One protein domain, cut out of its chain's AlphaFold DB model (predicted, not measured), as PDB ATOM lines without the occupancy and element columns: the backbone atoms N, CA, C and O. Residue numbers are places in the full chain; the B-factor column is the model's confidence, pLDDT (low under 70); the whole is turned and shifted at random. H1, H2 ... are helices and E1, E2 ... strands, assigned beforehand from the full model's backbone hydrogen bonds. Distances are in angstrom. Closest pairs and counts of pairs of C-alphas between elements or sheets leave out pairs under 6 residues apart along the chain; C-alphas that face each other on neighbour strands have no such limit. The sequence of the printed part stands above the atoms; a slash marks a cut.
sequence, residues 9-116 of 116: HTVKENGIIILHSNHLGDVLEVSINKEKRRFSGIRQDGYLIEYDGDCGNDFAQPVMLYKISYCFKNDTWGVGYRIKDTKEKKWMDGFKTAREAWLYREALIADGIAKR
ATOM      1  N   HIS A   9      42.899 -15.924   1.787       85.12
ATOM      2  CA  HIS A   9      43.868 -16.444   2.742       85.12
ATOM      3  C   HIS A   9      43.297 -16.404   4.154       85.12
ATOM      4  O   HIS A   9      42.480 -15.540   4.480       85.12
ATOM      5  N   THR A  10      43.747 -17.334   4.984       88.00
ATOM      6  CA  THR A  10      43.511 -17.332   6.428       88.00
ATOM      7  C   THR A  10      44.840 -17.259   7.155       88.00
ATOM      8  O   THR A  10      45.856 -17.754   6.669       88.00
ATOM      9  N   VAL A  11      44.837 -16.611   8.316       88.62
ATOM     10  CA  VAL A  11      45.997 -16.536   9.203       88.62
ATOM     11  C   VAL A  11      45.638 -17.303  10.467       88.62
ATOM     12  O   VAL A  11      44.640 -16.992  11.114       88.62
ATOM     13  N   LYS A  12      46.410 -18.343  10.783       90.12
ATOM     14  CA  LYS A  12      46.270 -19.100  12.030       90.12
ATOM     15  C   LYS A  12      46.835 -18.307  13.206       90.12
ATOM     16  O   LYS A  12      47.662 -17.420  13.021       90.12
ATOM     17  N   GLU A  13      46.455 -18.692  14.421       88.62
ATOM     18  CA  GLU A  13      46.935 -18.073  15.668       88.62
ATOM     19  C   GLU A  13      48.467 -18.071  15.795       88.62
ATOM     20  O   GLU A  13      49.047 -17.136  16.332       88.62
ATOM     21  N   ASN A  14      49.139 -19.080  15.235       89.62
ATOM     22  CA  ASN A  14      50.600 -19.177  15.204       89.62
ATOM     23  C   ASN A  14      51.259 -18.394  14.047       89.62
ATOM     24  O   ASN A  14      52.431 -18.612  13.753       89.62
ATOM     25  N   GLY A  15      50.510 -17.535  13.354       85.12
ATOM     26  CA  GLY A  15      51.001 -16.716  12.244       85.12
ATOM     27  C   GLY A  15      51.117 -17.443  10.903       85.12
ATOM     28  O   GLY A  15      51.523 -16.829   9.916       85.12
ATOM     29  N   ILE A  16      50.749 -18.728  10.818       88.81
ATOM     30  CA  ILE A  16      50.768 -19.457   9.543       88.81
ATOM     31  C   ILE A  16      49.683 -18.916   8.615       88.81
ATOM     32  O   ILE A  16      48.503 -18.898   8.963       88.81
ATOM     33  N   ILE A  17      50.084 -18.551   7.399       88.56
ATOM     34  CA  ILE A  17      49.180 -18.105   6.338       88.56
ATOM     35  C   ILE A  17      48.828 -19.302   5.453       88.56
ATOM     36  O   ILE A  17      49.703 -19.853   4.781       88.56
ATOM     37  N   ILE A  18      47.548 -19.676   5.420       88.81
ATOM     38  CA  ILE A  18      47.015 -20.624   4.439       88.81
ATOM     39  C   ILE A  18      46.442 -19.841   3.268       88.81
ATOM     40  O   ILE A  18      45.603 -18.956   3.432       88.81
ATOM     41  N   LEU A  19      46.884 -20.209   2.076       87.31
ATOM     42  CA  LEU A  19      46.421 -19.717   0.796       87.31
ATOM     43  C   LEU A  19      45.379 -20.707   0.267       87.31
ATOM     44  O   LEU A  19      45.699 -21.860  -0.023       87.31
ATOM     45  N   HIS A  20      44.132 -20.266   0.155       85.62
ATOM     46  CA  HIS A  20      43.047 -21.055  -0.413       85.62
ATOM     47  C   HIS A  20      43.000 -20.794  -1.918       85.62
ATOM     48  O   HIS A  20      42.811 -19.659  -2.353       85.62
ATOM     49  N   SER A  21      43.209 -21.837  -2.716       78.56
ATOM     50  CA  SER A  21      43.204 -21.797  -4.177       78.56
ATOM     51  C   SER A  21      42.138 -22.740  -4.719       78.56
ATOM     52  O   SER A  21      42.020 -23.888  -4.292       78.56
ATOM     53  N   ASN A  22      41.378 -22.296  -5.722       76.06
ATOM     54  CA  ASN A  22      40.447 -23.189  -6.426       76.06
ATOM     55  C   ASN A  22      41.155 -24.349  -7.151       76.06
ATOM     56  O   ASN A  22      40.512 -25.355  -7.439       76.06
ATOM     57  N   HIS A  23      42.442 -24.193  -7.467       77.56
ATOM     58  CA  HIS A  23      43.209 -25.130  -8.289       77.56
ATOM     59  C   HIS A  23      44.124 -26.033  -7.456       77.56
ATOM     60  O   HIS A  23      44.217 -27.223  -7.736       77.56
ATOM     61  N   LEU A  24      44.782 -25.478  -6.434       82.31
ATOM     62  CA  LEU A  24      45.723 -26.209  -5.570       82.31
ATOM     63  C   LEU A  24      45.118 -26.572  -4.205       82.31
ATOM     64  O   LEU A  24      45.780 -27.203  -3.387       82.31
ATOM     65  N   GLY A  25      43.875 -26.169  -3.931       84.88
ATOM     66  CA  GLY A  25      43.295 -26.295  -2.599       84.88
ATOM     67  C   GLY A  25      44.025 -25.410  -1.588       84.88
ATOM     68  O   GLY A  25      44.393 -24.277  -1.898       84.88
ATOM     69  N   ASP A  26      44.218 -25.931  -0.381       89.50
ATOM     70  CA  ASP A  26      44.830 -25.206   0.732       89.50
ATOM     71  C   ASP A  26      46.343 -25.433   0.753       89.50
ATOM     72  O   ASP A  26      46.809 -26.544   1.027       89.50
ATOM     73  N   VAL A  27      47.108 -24.375   0.487       89.62
ATOM     74  CA  VAL A  27      48.573 -24.422   0.385       89.62
ATOM     75  C   VAL A  27      49.231 -23.309   1.196       89.62
ATOM     76  O   VAL A  27      48.647 -22.261   1.450       89.62
ATOM     77  N   LEU A  28      50.468 -23.528   1.623       89.62
ATOM     78  CA  LEU A  28      51.319 -22.525   2.255       89.62
ATOM     79  C   LEU A  28      52.052 -21.679   1.223       89.62
ATOM     80  O   LEU A  28      52.254 -20.489   1.456       89.62
ATOM     81  N   GLU A  29      52.453 -22.285   0.106       88.62
ATOM     82  CA  GLU A  29      53.219 -21.647  -0.964       88.62
ATOM     83  C   GLU A  29      52.745 -22.093  -2.336       88.62
ATOM     84  O   GLU A  29      52.199 -23.186  -2.485       88.62
ATOM     85  N   VAL A  30      52.979 -21.234  -3.329       88.19
ATOM     86  CA  VAL A  30      52.704 -21.494  -4.742       88.19
ATOM     87  C   VAL A  30      54.001 -21.351  -5.528       88.19
ATOM     88  O   VAL A  30      54.775 -20.419  -5.314       88.19
ATOM     89  N   SER A  31      54.232 -22.292  -6.429       89.81
ATOM     90  CA  SER A  31      55.391 -22.402  -7.308       89.81
ATOM     91  C   SER A  31      54.948 -22.788  -8.718       89.81
ATOM     92  O   SER A  31      53.770 -23.046  -8.965       89.81
ATOM     93  N   ILE A  32      55.886 -22.801  -9.663       87.19
ATOM     94  CA  ILE A  32      55.654 -23.242 -11.039       87.19
ATOM     95  C   ILE A  32      56.681 -24.316 -11.404       87.19
ATOM     96  O   ILE A  32      57.888 -24.138 -11.238       87.19
ATOM     97  N   ASN A  33      56.202 -25.440 -11.920       88.19
ATOM     98  CA  ASN A  33      57.011 -26.401 -12.644       88.19
ATOM     99  C   ASN A  33      57.217 -25.867 -14.068       88.19
ATOM    100  O   ASN A  33      56.283 -25.871 -14.870       88.19
ATOM    101  N   LYS A  34      58.424 -25.377 -14.370       84.50
ATOM    102  CA  LYS A  34      58.731 -24.701 -15.643       84.50
ATOM    103  C   LYS A  34      58.706 -25.648 -16.845       84.50
ATOM    104  O   LYS A  34      58.285 -25.234 -17.921       84.50
ATOM    105  N   GLU A  35      59.101 -26.906 -16.655       85.38
ATOM    106  CA  GLU A  35      59.113 -27.919 -17.717       85.38
ATOM    107  C   GLU A  35      57.693 -28.283 -18.142       85.38
ATOM    108  O   GLU A  35      57.367 -28.292 -19.326       85.38
ATOM    109  N   LYS A  36      56.826 -28.527 -17.153       85.12
ATOM    110  CA  LYS A  36      55.429 -28.899 -17.396       85.12
ATOM    111  C   LYS A  36      54.495 -27.702 -17.572       85.12
ATOM    112  O   LYS A  36      53.334 -27.901 -17.905       85.12
ATOM    113  N   ARG A  37      54.974 -26.486 -17.284       84.50
ATOM    114  CA  ARG A  37      54.192 -25.238 -17.234       84.50
ATOM    115  C   ARG A  37      52.966 -25.341 -16.327       84.50
ATOM    116  O   ARG A  37      51.876 -24.882 -16.660       84.50
ATOM    117  N   ARG A  38      53.157 -25.956 -15.162       85.81
ATOM    118  CA  ARG A  38      52.094 -26.232 -14.187       85.81
ATOM    119  C   ARG A  38      52.372 -25.547 -12.877       85.81
ATOM    120  O   ARG A  38      53.498 -25.578 -12.390       85.81
ATOM    121  N   PHE A  39      51.342 -24.983 -12.273       85.69
ATOM    122  CA  PHE A  39      51.460 -24.515 -10.905       85.69
ATOM    123  C   PHE A  39      51.541 -25.685  -9.937       85.69
ATOM    124  O   PHE A  39      50.872 -26.706 -10.098       85.69
ATOM    125  N   SER A  40      52.324 -25.492  -8.893       89.12
ATOM    126  CA  SER A  40      52.408 -26.388  -7.757       89.12
ATOM    127  C   SER A  40      52.243 -25.606  -6.466       89.12
ATOM    128  O   SER A  40      52.392 -24.383  -6.432       89.12
ATOM    129  N   GLY A  41      51.912 -26.299  -5.389       89.75
ATOM    130  CA  GLY A  41      51.890 -25.717  -4.062       89.75
ATOM    131  C   GLY A  41      52.269 -26.724  -2.996       89.75
ATOM    132  O   GLY A  41      52.196 -27.932  -3.207       89.75
ATOM    133  N   ILE A  42      52.701 -26.210  -1.853       92.69
ATOM    134  CA  ILE A  42      53.115 -27.024  -0.708       92.69
ATOM    135  C   ILE A  42      52.040 -26.903   0.358       92.69
ATOM    136  O   ILE A  42      51.714 -25.798   0.785       92.69
ATOM    137  N   ARG A  43      51.467 -28.025   0.783       91.19
ATOM    138  CA  ARG A  43      50.485 -28.079   1.870       91.19
ATOM    139  C   ARG A  43      51.170 -27.970   3.233       91.19
ATOM    140  O   ARG A  43      52.387 -28.064   3.350       91.19
ATOM    141  N   GLN A  44      50.384 -27.781   4.292       89.31
ATOM    142  CA  GLN A  44      50.928 -27.647   5.648       89.31
ATOM    143  C   GLN A  44      51.654 -28.911   6.147       89.31
ATOM    144  O   GLN A  44      52.581 -28.810   6.941       89.31
ATOM    145  N   ASP A  45      51.255 -30.087   5.669       90.75
ATOM    146  CA  ASP A  45      51.906 -31.375   5.938       90.75
ATOM    147  C   ASP A  45      53.177 -31.602   5.091       90.75
ATOM    148  O   ASP A  45      53.793 -32.661   5.172       90.75
ATOM    149  N   GLY A  46      53.577 -30.619   4.275       89.62
ATOM    150  CA  GLY A  46      54.712 -30.707   3.357       89.62
ATOM    151  C   GLY A  46      54.396 -31.408   2.035       89.62
ATOM    152  O   GLY A  46      55.271 -31.488   1.173       89.62
ATOM    153  N   TYR A  47      53.166 -31.892   1.830       93.75
ATOM    154  CA  TYR A  47      52.790 -32.558   0.588       93.75
ATOM    155  C   TYR A  47      52.769 -31.571  -0.586       93.75
ATOM    156  O   TYR A  47      52.104 -30.530  -0.533       93.75
ATOM    157  N   LEU A  48      53.472 -31.922  -1.663       92.25
ATOM    158  CA  LEU A  48      53.463 -31.169  -2.912       92.25
ATOM    159  C   LEU A  48      52.221 -31.541  -3.726       92.25
ATOM    160  O   LEU A  48      52.051 -32.692  -4.123       92.25
ATOM    161  N   ILE A  49      51.385 -30.551  -4.025       90.44
ATOM    162  CA  ILE A  49      50.288 -30.674  -4.981       90.44
ATOM    163  C   ILE A  49      50.666 -29.973  -6.285       90.44
ATOM    164  O   ILE A  49      51.222 -28.877  -6.272       90.44
ATOM    165  N   GLU A  50      50.377 -30.599  -7.420       89.44
ATOM    166  CA  GLU A  50      50.570 -30.027  -8.756       89.44
ATOM    167  C   GLU A  50      49.200 -29.924  -9.427       89.44
ATOM    168  O   GLU A  50      48.410 -30.868  -9.392       89.44
ATOM    169  N   TYR A  51      48.908 -28.768 -10.017       85.31
ATOM    170  CA  TYR A  51      47.728 -28.595 -10.849       85.31
ATOM    171  C   TYR A  51      47.954 -29.287 -12.196       85.31
ATOM    172  O   TYR A  51      49.007 -29.127 -12.810       85.31
ATOM    173  N   ASP A  52      46.978 -30.061 -12.661       80.25
ATOM    174  CA  ASP A  52      47.108 -30.889 -13.863       80.25
ATOM    175  C   ASP A  52      47.004 -30.095 -15.178       80.25
ATOM    176  O   ASP A  52      47.526 -30.532 -16.210       80.25
ATOM    177  N   GLY A  53      46.386 -28.914 -15.141       75.75
ATOM    178  CA  GLY A  53      46.226 -28.047 -16.302       75.75
ATOM    179  C   GLY A  53      47.529 -27.366 -16.727       75.75
ATOM    180  O   GLY A  53      48.189 -26.709 -15.920       75.75
ATOM    181  N   ASP A  54      47.867 -27.479 -18.016       72.69
ATOM    182  CA  ASP A  54      48.898 -26.647 -18.649       72.69
ATOM    183  C   ASP A  54      48.456 -25.187 -18.578       72.69
ATOM    184  O   ASP A  54      47.376 -24.815 -19.047       72.69
ATOM    185  N   CYS A  55      49.271 -24.364 -17.934       69.69
ATOM    186  CA  CYS A  55      48.918 -22.980 -17.695       69.69
ATOM    187  C   CYS A  55      49.295 -22.062 -18.882       69.69
ATOM    188  O   CYS A  55      48.940 -20.884 -18.863       69.69
ATOM    189  N   GLY A  56      49.915 -22.590 -19.948       60.66
ATOM    190  CA  GLY A  56      50.001 -21.948 -21.265       60.66
ATOM    191  C   GLY A  56      50.797 -20.632 -21.348       60.66
ATOM    192  O   GLY A  56      51.462 -20.224 -20.398       60.66
ATOM    193  N   ASN A  57      50.749 -20.011 -22.542       56.56
ATOM    194  CA  ASN A  57      51.542 -18.844 -22.982       56.56
ATOM    195  C   ASN A  57      51.376 -17.571 -22.118       56.56
ATOM    196  O   ASN A  57      50.429 -17.454 -21.349       56.56
ATOM    197  N   ASP A  58      52.276 -16.596 -22.335       51.94
ATOM    198  CA  ASP A  58      52.561 -15.349 -21.581       51.94
ATOM    199  C   ASP A  58      51.380 -14.428 -21.166       51.94
ATOM    200  O   ASP A  58      51.608 -13.382 -20.557       51.94
ATOM    201  N   PHE A  59      50.123 -14.768 -21.455       43.22
ATOM    202  CA  PHE A  59      48.947 -13.965 -21.122       43.22
ATOM    203  C   PHE A  59      48.034 -14.679 -20.116       43.22
ATOM    204  O   PHE A  59      47.112 -15.397 -20.481       43.22
ATOM    205  N   ALA A  60      48.274 -14.375 -18.838       42.34
ATOM    206  CA  ALA A  60      47.365 -14.549 -17.704       42.34
ATOM    207  C   ALA A  60      46.872 -15.985 -17.432       42.34
ATOM    208  O   ALA A  60      45.837 -16.446 -17.908       42.34
ATOM    209  N   GLN A  61      47.605 -16.640 -16.540       49.56
ATOM    210  CA  GLN A  61      47.312 -17.969 -16.024       49.56
ATOM    211  C   GLN A  61      46.124 -17.976 -15.037       49.56
ATOM    212  O   GLN A  61      45.769 -16.915 -14.506       49.56
ATOM    213  N   PRO A  62      45.494 -19.142 -14.772       49.81
ATOM    214  CA  PRO A  62      44.425 -19.285 -13.784       49.81
ATOM    215  C   PRO A  62      44.742 -18.551 -12.480       49.81
ATOM    216  O   PRO A  62      45.832 -18.678 -11.924       49.81
ATOM    217  N   VAL A  63      43.771 -17.770 -12.001       54.16
ATOM    218  CA  VAL A  63      43.886 -16.981 -10.773       54.16
ATOM    219  C   VAL A  63      44.018 -17.948  -9.599       54.16
ATOM    220  O   VAL A  63      43.021 -18.388  -9.036       54.16
ATOM    221  N   MET A  64      45.252 -18.295  -9.252       55.62
ATOM    222  CA  MET A  64      45.578 -19.161  -8.120       55.62
ATOM    223  C   MET A  64      45.311 -18.432  -6.807       55.62
ATOM    224  O   MET A  64      44.655 -18.955  -5.914       55.62
ATOM    225  N   LEU A  65      45.770 -17.181  -6.738       60.25
ATOM    226  CA  LEU A  65      45.655 -16.279  -5.600       60.25
ATOM    227  C   LEU A  65      45.566 -14.854  -6.128       60.25
ATOM    228  O   LEU A  65      46.506 -14.384  -6.750       60.25
ATOM    229  N   TYR A  66      44.441 -14.170  -5.922       65.31
ATOM    230  CA  TYR A  66      44.341 -12.708  -6.052       65.31
ATOM    231  C   TYR A  66      45.029 -12.042  -7.272       65.31
ATOM    232  O   TYR A  66      45.578 -10.951  -7.157       65.31
ATOM    233  N   LYS A  67      44.937 -12.664  -8.456       75.56
ATOM    234  CA  LYS A  67      45.547 -12.227  -9.734       75.56
ATOM    235  C   LYS A  67      47.079 -12.287  -9.777       75.56
ATOM    236  O   LYS A  67      47.699 -11.497 -10.485       75.56
ATOM    237  N   ILE A  68      47.680 -13.207  -9.031       83.62
ATOM    238  CA  ILE A  68      49.081 -13.581  -9.209       83.62
ATOM    239  C   ILE A  68      49.221 -14.355 -10.520       83.62
ATOM    240  O   ILE A  68      48.402 -15.223 -10.824       83.62
ATOM    241  N   SER A  69      50.262 -14.035 -11.276       81.50
ATOM    242  CA  SER A  69      50.609 -14.672 -12.542       81.50
ATOM    243  C   SER A  69      52.094 -15.004 -12.591       81.50
ATOM    244  O   SER A  69      52.898 -14.391 -11.890       81.50
ATOM    245  N   TYR A  70      52.453 -15.935 -13.469       84.88
ATOM    246  CA  TYR A  70      53.838 -16.213 -13.824       84.88
ATOM    247  C   TYR A  70      54.106 -15.797 -15.272       84.88
ATOM    248  O   TYR A  70      53.295 -16.088 -16.153       84.88
ATOM    249  N   CYS A  71      55.223 -15.115 -15.512       84.44
ATOM    250  CA  CYS A  71      55.716 -14.759 -16.835       84.44
ATOM    251  C   CYS A  71      56.913 -15.652 -17.173       84.44
ATOM    252  O   CYS A  71      57.980 -15.515 -16.573       84.44
ATOM    253  N   PHE A  72      56.755 -16.551 -18.150       82.44
ATOM    254  CA  PHE A  72      57.842 -17.446 -18.561       82.44
ATOM    255  C   PHE A  72      58.952 -16.701 -19.290       82.44
ATOM    256  O   PHE A  72      60.121 -16.988 -19.054       82.44
ATOM    257  N   LYS A  73      58.599 -15.724 -20.137       83.56
ATOM    258  CA  LYS A  73      59.579 -14.939 -20.896       83.56
ATOM    259  C   LYS A  73      60.616 -14.255 -20.003       83.56
ATOM    260  O   LYS A  73      61.798 -14.256 -20.330       83.56
ATOM    261  N   ASN A  74      60.161 -13.675 -18.894       84.69
ATOM    262  CA  ASN A  74      61.003 -12.900 -17.984       84.69
ATOM    263  C   ASN A  74      61.377 -13.678 -16.717       84.69
ATOM    264  O   ASN A  74      61.956 -13.091 -15.812       84.69
ATOM    265  N   ASP A  75      61.005 -14.957 -16.627       87.88
ATOM    266  CA  ASP A  75      61.217 -15.827 -15.466       87.88
ATOM    267  C   ASP A  75      60.800 -15.208 -14.119       87.88
ATOM    268  O   ASP A  75      61.507 -15.298 -13.116       87.88
ATOM    269  N   THR A  76      59.654 -14.524 -14.099       90.69
ATOM    270  CA  THR A  76      59.228 -13.706 -12.955       90.69
ATOM    271  C   THR A  76      57.757 -13.889 -12.622       90.69
ATOM    272  O   THR A  76      56.920 -14.215 -13.464       90.69
ATOM    273  N   TRP A  77      57.437 -13.642 -11.359       90.06
ATOM    274  CA  TRP A  77      56.075 -13.539 -10.867       90.06
ATOM    275  C   TRP A  77      55.564 -12.109 -11.010       90.06
ATOM    276  O   TRP A  77      56.329 -11.143 -10.993       90.06
ATOM    277  N   GLY A  78      54.246 -11.983 -11.125       89.38
ATOM    278  CA  GLY A  78      53.550 -10.708 -11.192       89.38
ATOM    279  C   GLY A  78      52.238 -10.735 -10.426       89.38
ATOM    280  O   GLY A  78      51.708 -11.798 -10.098       89.38
ATOM    281  N   VAL A  79      51.711  -9.550 -10.137       88.94
ATOM    282  CA  VAL A  79      50.430  -9.377  -9.456       88.94
ATOM    283  C   VAL A  79      49.635  -8.224 -10.051       88.94
ATOM    284  O   VAL A  79      50.143  -7.125 -10.288       88.94
ATOM    285  N   GLY A  80      48.348  -8.476 -10.277       87.12
ATOM    286  CA  GLY A  80      47.381  -7.452 -10.646       87.12
ATOM    287  C   GLY A  80      46.656  -6.890  -9.423       87.12
ATOM    288  O   GLY A  80      46.103  -7.637  -8.613       87.12
ATOM    289  N   TYR A  81      46.543  -5.569  -9.324       87.12
ATOM    290  CA  TYR A  81      45.771  -4.899  -8.276       87.12
ATOM    291  C   TYR A  81      44.917  -3.763  -8.845       87.12
ATOM    292  O   TYR A  81      45.085  -3.326  -9.983       87.12
ATOM    293  N   ARG A  82      43.913  -3.336  -8.078       88.81
ATOM    294  CA  ARG A  82      43.031  -2.223  -8.440       88.81
ATOM    295  C   ARG A  82      43.283  -1.084  -7.468       88.81
ATOM    296  O   ARG A  82      43.261  -1.326  -6.262       88.81
ATOM    297  N   ILE A  83      43.501   0.118  -7.990       91.56
ATOM    298  CA  ILE A  83      43.682   1.307  -7.154       91.56
ATOM    299  C   ILE A  83      42.370   1.591  -6.419       91.56
ATOM    300  O   ILE A  83      41.276   1.418  -6.973       91.56
ATOM    301  N   LYS A  84      42.482   1.962  -5.145       90.19
ATOM    302  CA  LYS A  84      41.334   2.297  -4.311       90.19
ATOM    303  C   LYS A  84      40.553   3.458  -4.936       90.19
ATOM    304  O   LYS A  84      41.128   4.359  -5.530       90.19
ATOM    305  N   ASP A  85      39.228   3.376  -4.862       91.06
ATOM    306  CA  ASP A  85      38.289   4.401  -5.344       91.06
ATOM    307  C   ASP A  85      38.350   4.736  -6.848       91.06
ATOM    308  O   ASP A  85      37.620   5.603  -7.325       91.06
ATOM    309  N   THR A  86      39.106   3.974  -7.647       90.00
ATOM    310  CA  THR A  86      39.120   4.101  -9.110       90.00
ATOM    311  C   THR A  86      38.712   2.797  -9.801       90.00
ATOM    312  O   THR A  86      38.508   1.746  -9.181       90.00
ATOM    313  N   LYS A  87      38.520   2.836 -11.125       85.44
ATOM    314  CA  LYS A  87      38.380   1.629 -11.969       85.44
ATOM    315  C   LYS A  87      39.721   1.159 -12.547       85.44
ATOM    316  O   LYS A  87      39.741   0.168 -13.274       85.44
ATOM    317  N   GLU A  88      40.815   1.837 -12.210       90.00
ATOM    318  CA  GLU A  88      42.138   1.585 -12.766       90.00
ATOM    319  C   GLU A  88      42.719   0.270 -12.236       90.00
ATOM    320  O   GLU A  88      42.725  -0.000 -11.030       90.00
ATOM    321  N   LYS A  89      43.197  -0.564 -13.160       88.12
ATOM    322  CA  LYS A  89      43.904  -1.808 -12.860       88.12
ATOM    323  C   LYS A  89      45.377  -1.597 -13.170       88.12
ATOM    324  O   LYS A  89      45.703  -1.207 -14.287       88.12
ATOM    325  N   LYS A  90      46.239  -1.909 -12.208       90.19
ATOM    326  CA  LYS A  90      47.688  -1.933 -12.386       90.19
ATOM    327  C   LYS A  90      48.210  -3.359 -12.317       90.19
ATOM    328  O   LYS A  90      47.597  -4.230 -11.695       90.19
ATOM    329  N   TRP A  91      49.337  -3.562 -12.980       88.75
ATOM    330  CA  TRP A  91      50.103  -4.796 -12.984       88.75
ATOM    331  C   TRP A  91      51.536  -4.463 -12.602       88.75
ATOM    332  O   TRP A  91      52.075  -3.462 -13.068       88.75
ATOM    333  N   MET A  92      52.108  -5.292 -11.742       89.81
ATOM    334  CA  MET A  92      53.516  -5.244 -11.375       89.81
ATOM    335  C   MET A  92      54.101  -6.635 -11.595       89.81
ATOM    336  O   MET A  92      53.494  -7.618 -11.168       89.81
ATOM    337  N   ASP A  93      55.244  -6.716 -12.260       89.19
ATOM    338  CA  ASP A  93      56.014  -7.937 -12.491       89.19
ATOM    339  C   ASP A  93      57.437  -7.797 -11.921       89.19
ATOM    340  O   ASP A  93      57.742  -6.839 -11.205       89.19
ATOM    341  N   GLY A  94      58.292  -8.794 -12.159       91.44
ATOM    342  CA  GLY A  94      59.679  -8.788 -11.683       91.44
ATOM    343  C   GLY A  94      59.908  -9.452 -10.320       91.44
ATOM    344  O   GLY A  94      61.035  -9.444  -9.825       91.44
ATOM    345  N   PHE A  95      58.882 -10.047  -9.705       92.94
ATOM    346  CA  PHE A  95      59.026 -10.733  -8.417       92.94
ATOM    347  C   PHE A  95      59.694 -12.103  -8.587       92.94
ATOM    348  O   PHE A  95      59.444 -12.807  -9.569       92.94
ATOM    349  N   LYS A  96      60.508 -12.527  -7.613       92.88
ATOM    350  CA  LYS A  96      61.181 -13.837  -7.652       92.88
ATOM    351  C   LYS A  96      60.255 -14.967  -7.229       92.88
ATOM    352  O   LYS A  96      60.403 -16.092  -7.700       92.88
ATOM    353  N   THR A  97      59.293 -14.678  -6.354       90.81
ATOM    354  CA  THR A  97      58.345 -15.679  -5.848       90.81
ATOM    355  C   THR A  97      56.897 -15.202  -5.918       90.81
ATOM    356  O   THR A  97      56.604 -14.005  -5.855       90.81
ATOM    357  N   ALA A  98      55.962 -16.157  -5.970       88.38
ATOM    358  CA  ALA A  98      54.533 -15.877  -5.844       88.38
ATOM    359  C   ALA A  98      54.208 -15.168  -4.519       88.38
ATOM    360  O   ALA A  98      53.332 -14.308  -4.462       88.38
ATOM    361  N   ARG A  99      54.935 -15.516  -3.446       88.25
ATOM    362  CA  ARG A  99      54.761 -14.928  -2.116       88.25
ATOM    363  C   ARG A  99      55.197 -13.469  -2.067       88.25
ATOM    364  O   ARG A  99      54.471 -12.666  -1.493       88.25
ATOM    365  N   GLU A 100      56.313 -13.105  -2.691       91.69
ATOM    366  CA  GLU A 100      56.728 -11.700  -2.814       91.69
ATOM    367  C   GLU A 100      55.674 -10.869  -3.553       91.69
ATOM    368  O   GLU A 100      55.249  -9.826  -3.056       91.69
ATOM    369  N   ALA A 101      55.191 -11.369  -4.695       91.00
ATOM    370  CA  ALA A 101      54.139 -10.712  -5.467       91.00
ATOM    371  C   ALA A 101      52.850 -10.538  -4.638       91.00
ATOM    372  O   ALA A 101      52.214  -9.482  -4.650       91.00
ATOM    373  N   TRP A 102      52.474 -11.562  -3.866       88.75
ATOM    374  CA  TRP A 102      51.329 -11.499  -2.961       88.75
ATOM    375  C   TRP A 102      51.515 -10.471  -1.834       88.75
ATOM    376  O   TRP A 102      50.634  -9.637  -1.622       88.75
ATOM    377  N   LEU A 103      52.657 -10.500  -1.141       90.12
ATOM    378  CA  LEU A 103      52.969  -9.582  -0.042       90.12
ATOM    379  C   LEU A 103      52.979  -8.127  -0.509       90.12
ATOM    380  O   LEU A 103      52.443  -7.268   0.185       90.12
ATOM    381  N   TYR A 104      53.519  -7.857  -1.701       92.62
ATOM    382  CA  TYR A 104      53.471  -6.528  -2.308       92.62
ATOM    383  C   TYR A 104      52.028  -6.020  -2.428       92.62
ATOM    384  O   TYR A 104      51.712  -4.907  -2.005       92.62
ATOM    385  N   ARG A 105      51.119  -6.856  -2.940       89.81
ATOM    386  CA  ARG A 105      49.698  -6.502  -3.043       89.81
ATOM    387  C   ARG A 105      49.054  -6.275  -1.676       89.81
ATOM    388  O   ARG A 105      48.296  -5.318  -1.535       89.81
ATOM    389  N   GLU A 106      49.305  -7.137  -0.692       88.81
ATOM    390  CA  GLU A 106      48.719  -6.959   0.644       88.81
ATOM    391  C   GLU A 106      49.255  -5.701   1.339       88.81
ATOM    392  O   GLU A 106      48.473  -5.004   1.982       88.81
ATOM    393  N   ALA A 107      50.526  -5.342   1.138       93.12
ATOM    394  CA  ALA A 107      51.087  -4.084   1.631       93.12
ATOM    395  C   ALA A 107      50.370  -2.866   1.026       93.12
ATOM    396  O   ALA A 107      49.970  -1.967   1.758       93.12
ATOM    397  N   LEU A 108      50.104  -2.871  -0.287       92.94
ATOM    398  CA  LEU A 108      49.325  -1.807  -0.936       92.94
ATOM    399  C   LEU A 108      47.886  -1.711  -0.410       92.94
ATOM    400  O   LEU A 108      47.311  -0.624  -0.379       92.94
ATOM    401  N   ILE A 109      47.272  -2.839  -0.047       90.38
ATOM    402  CA  ILE A 109      45.928  -2.856   0.546       90.38
ATOM    403  C   ILE A 109      45.971  -2.295   1.970       90.38
ATOM    404  O   ILE A 109      45.110  -1.492   2.326       90.38
ATOM    405  N   ALA A 110      46.966  -2.692   2.766       91.38
ATOM    406  CA  ALA A 110      47.157  -2.211   4.131       91.38
ATOM    407  C   ALA A 110      47.422  -0.697   4.176       91.38
ATOM    408  O   ALA A 110      46.869  -0.010   5.028       91.38
ATOM    409  N   ASP A 111      48.179  -0.176   3.207       94.44
ATOM    410  CA  ASP A 111      48.458   1.258   3.046       94.44
ATOM    411  C   ASP A 111      47.288   2.038   2.407       94.44
ATOM    412  O   ASP A 111      47.352   3.239   2.164       94.44
ATOM    413  N   GLY A 112      46.183   1.361   2.080       92.44
ATOM    414  CA  GLY A 112      44.999   1.989   1.495       92.44
ATOM    415  C   GLY A 112      45.157   2.442   0.038       92.44
ATOM    416  O   GLY A 112      44.250   3.087  -0.486       92.44
ATOM    417  N   ILE A 113      46.249   2.080  -0.639       92.50
ATOM    418  CA  ILE A 113      46.494   2.379  -2.059       92.50
ATOM    419  C   ILE A 113      45.645   1.475  -2.961       92.50
ATOM    420  O   ILE A 113      45.121   1.910  -3.992       92.50
ATOM    421  N   ALA A 114      45.504   0.200  -2.592       89.38
ATOM    422  CA  ALA A 114      44.799  -0.806  -3.378       89.38
ATOM    423  C   ALA A 114      43.533  -1.322  -2.681       89.38
ATOM    424  O   ALA A 114      43.389  -1.265  -1.462       89.38
ATOM    425  N   LYS A 115      42.607  -1.872  -3.473       85.06
ATOM    426  CA  LYS A 115      41.413  -2.571  -2.976       85.06
ATOM    427  C   LYS A 115      41.568  -4.091  -3.097       85.06
ATOM    428  O   LYS A 115      42.097  -4.584  -4.100       85.06
ATOM    429  N   ARG A 116      41.082  -4.810  -2.077       75.94
ATOM    430  CA  ARG A 116      41.030  -6.279  -2.034       75.94
ATOM    431  C   ARG A 116      40.132  -6.869  -3.123       75.94
ATOM    432  O   ARG A 116      39.123  -6.229  -3.495       75.94
TER     433      ARG A 116
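Overview. This is residues 9 to 116 of the 116 residues of an uncharacterized protein of Nostoc punctiforme NIES-2108 (UniProt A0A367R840). Two lobes meet at a corner: in one, a long hairpin of E8 and E9, with short E7 beside E8, is covered on one face by helix H1; in the other, two small three-stranded sheets, E1 E2 E3 and E4 E5 E6, come together where E3 leads into E4. E4 and E7 come near each other between the lobes, as do E4 and the first turn of H1. The 108 printed residues hold nine named strands followed by one named helix, class mixed; each sheet is antiparallel in the order given and is a meander, each strand the antiparallel neighbour of the one before. The whole is compact, with a radius of gyration of the C-alphas of 14.0 A and spans of 38 by 38 by 21 A.

Along the chain. E7 is residues 68 to 71, E8 residues 76 to 83, 22.4 A long, and E9 residues 89 to 95, 18.1 A long. C-alpha 76 begins E8 at (59.228, -13.706, -12.955). H1, residues 98 to 110, is 18.5 A long and ends with C-alpha 110 at (47.157, -2.211, 4.131). E4 is residues 29 to 33, E5 residues 38 to 42 and E6 residues 48 to 50. E1, residues 9 to 11, begins with C-alpha 9 at (43.868, -16.444, 2.742); E2 is residues 17 to 21 and E3 residues 25 to 27.

Arrangement. The sheet E7 E8 E9 is only just strongly twisted, its C-alphas up to 4.1 A off the best plane. E8 and E9 are a hairpin, with N 81 and O 90 2.9 A apart; between E7 and E8, N 71 and O 76 are 2.8 A apart. H1 is on one face of this sheet, making two layers, at a height over the sheet of 8.6 A. It runs along the strands, at 16 degrees to E8 on the local plane; its closest C-alpha pair with E8 is Val 79 and Ala 101, 5.6 A. Every O i to N i+4 pair in H1 is within hydrogen-bond range. H1 is also on the sheet E4 E5 E6, where the closest C-alphas of E4 and H1, Val 30 and Ala 98, are 6.0 A apart. N 31 and O 40 of E4 and E5 are 2.8 A apart, and N 41 and O 49 of E5 and E6 2.8 A. E2 pairs in a staggered way: N 10 of E1 and O 18 are 2.9 A apart, N 19 and O 27 of E3 2.8 A. The closest C-alphas of E3 and E5, Val 27 and Ile 42, are 5.3 A apart. H1 is not on the sheet E1 E2 E3.

Size, cuts and confidence. The farthest C-alphas, Asp 45 and Thr 86, are 40.6 A apart. The printed part has no cut. The link from E6 to E7, residues 51 to 67, is long. Residues 55 to 66 have pLDDT under 70; the mean of the printed part is 84.0.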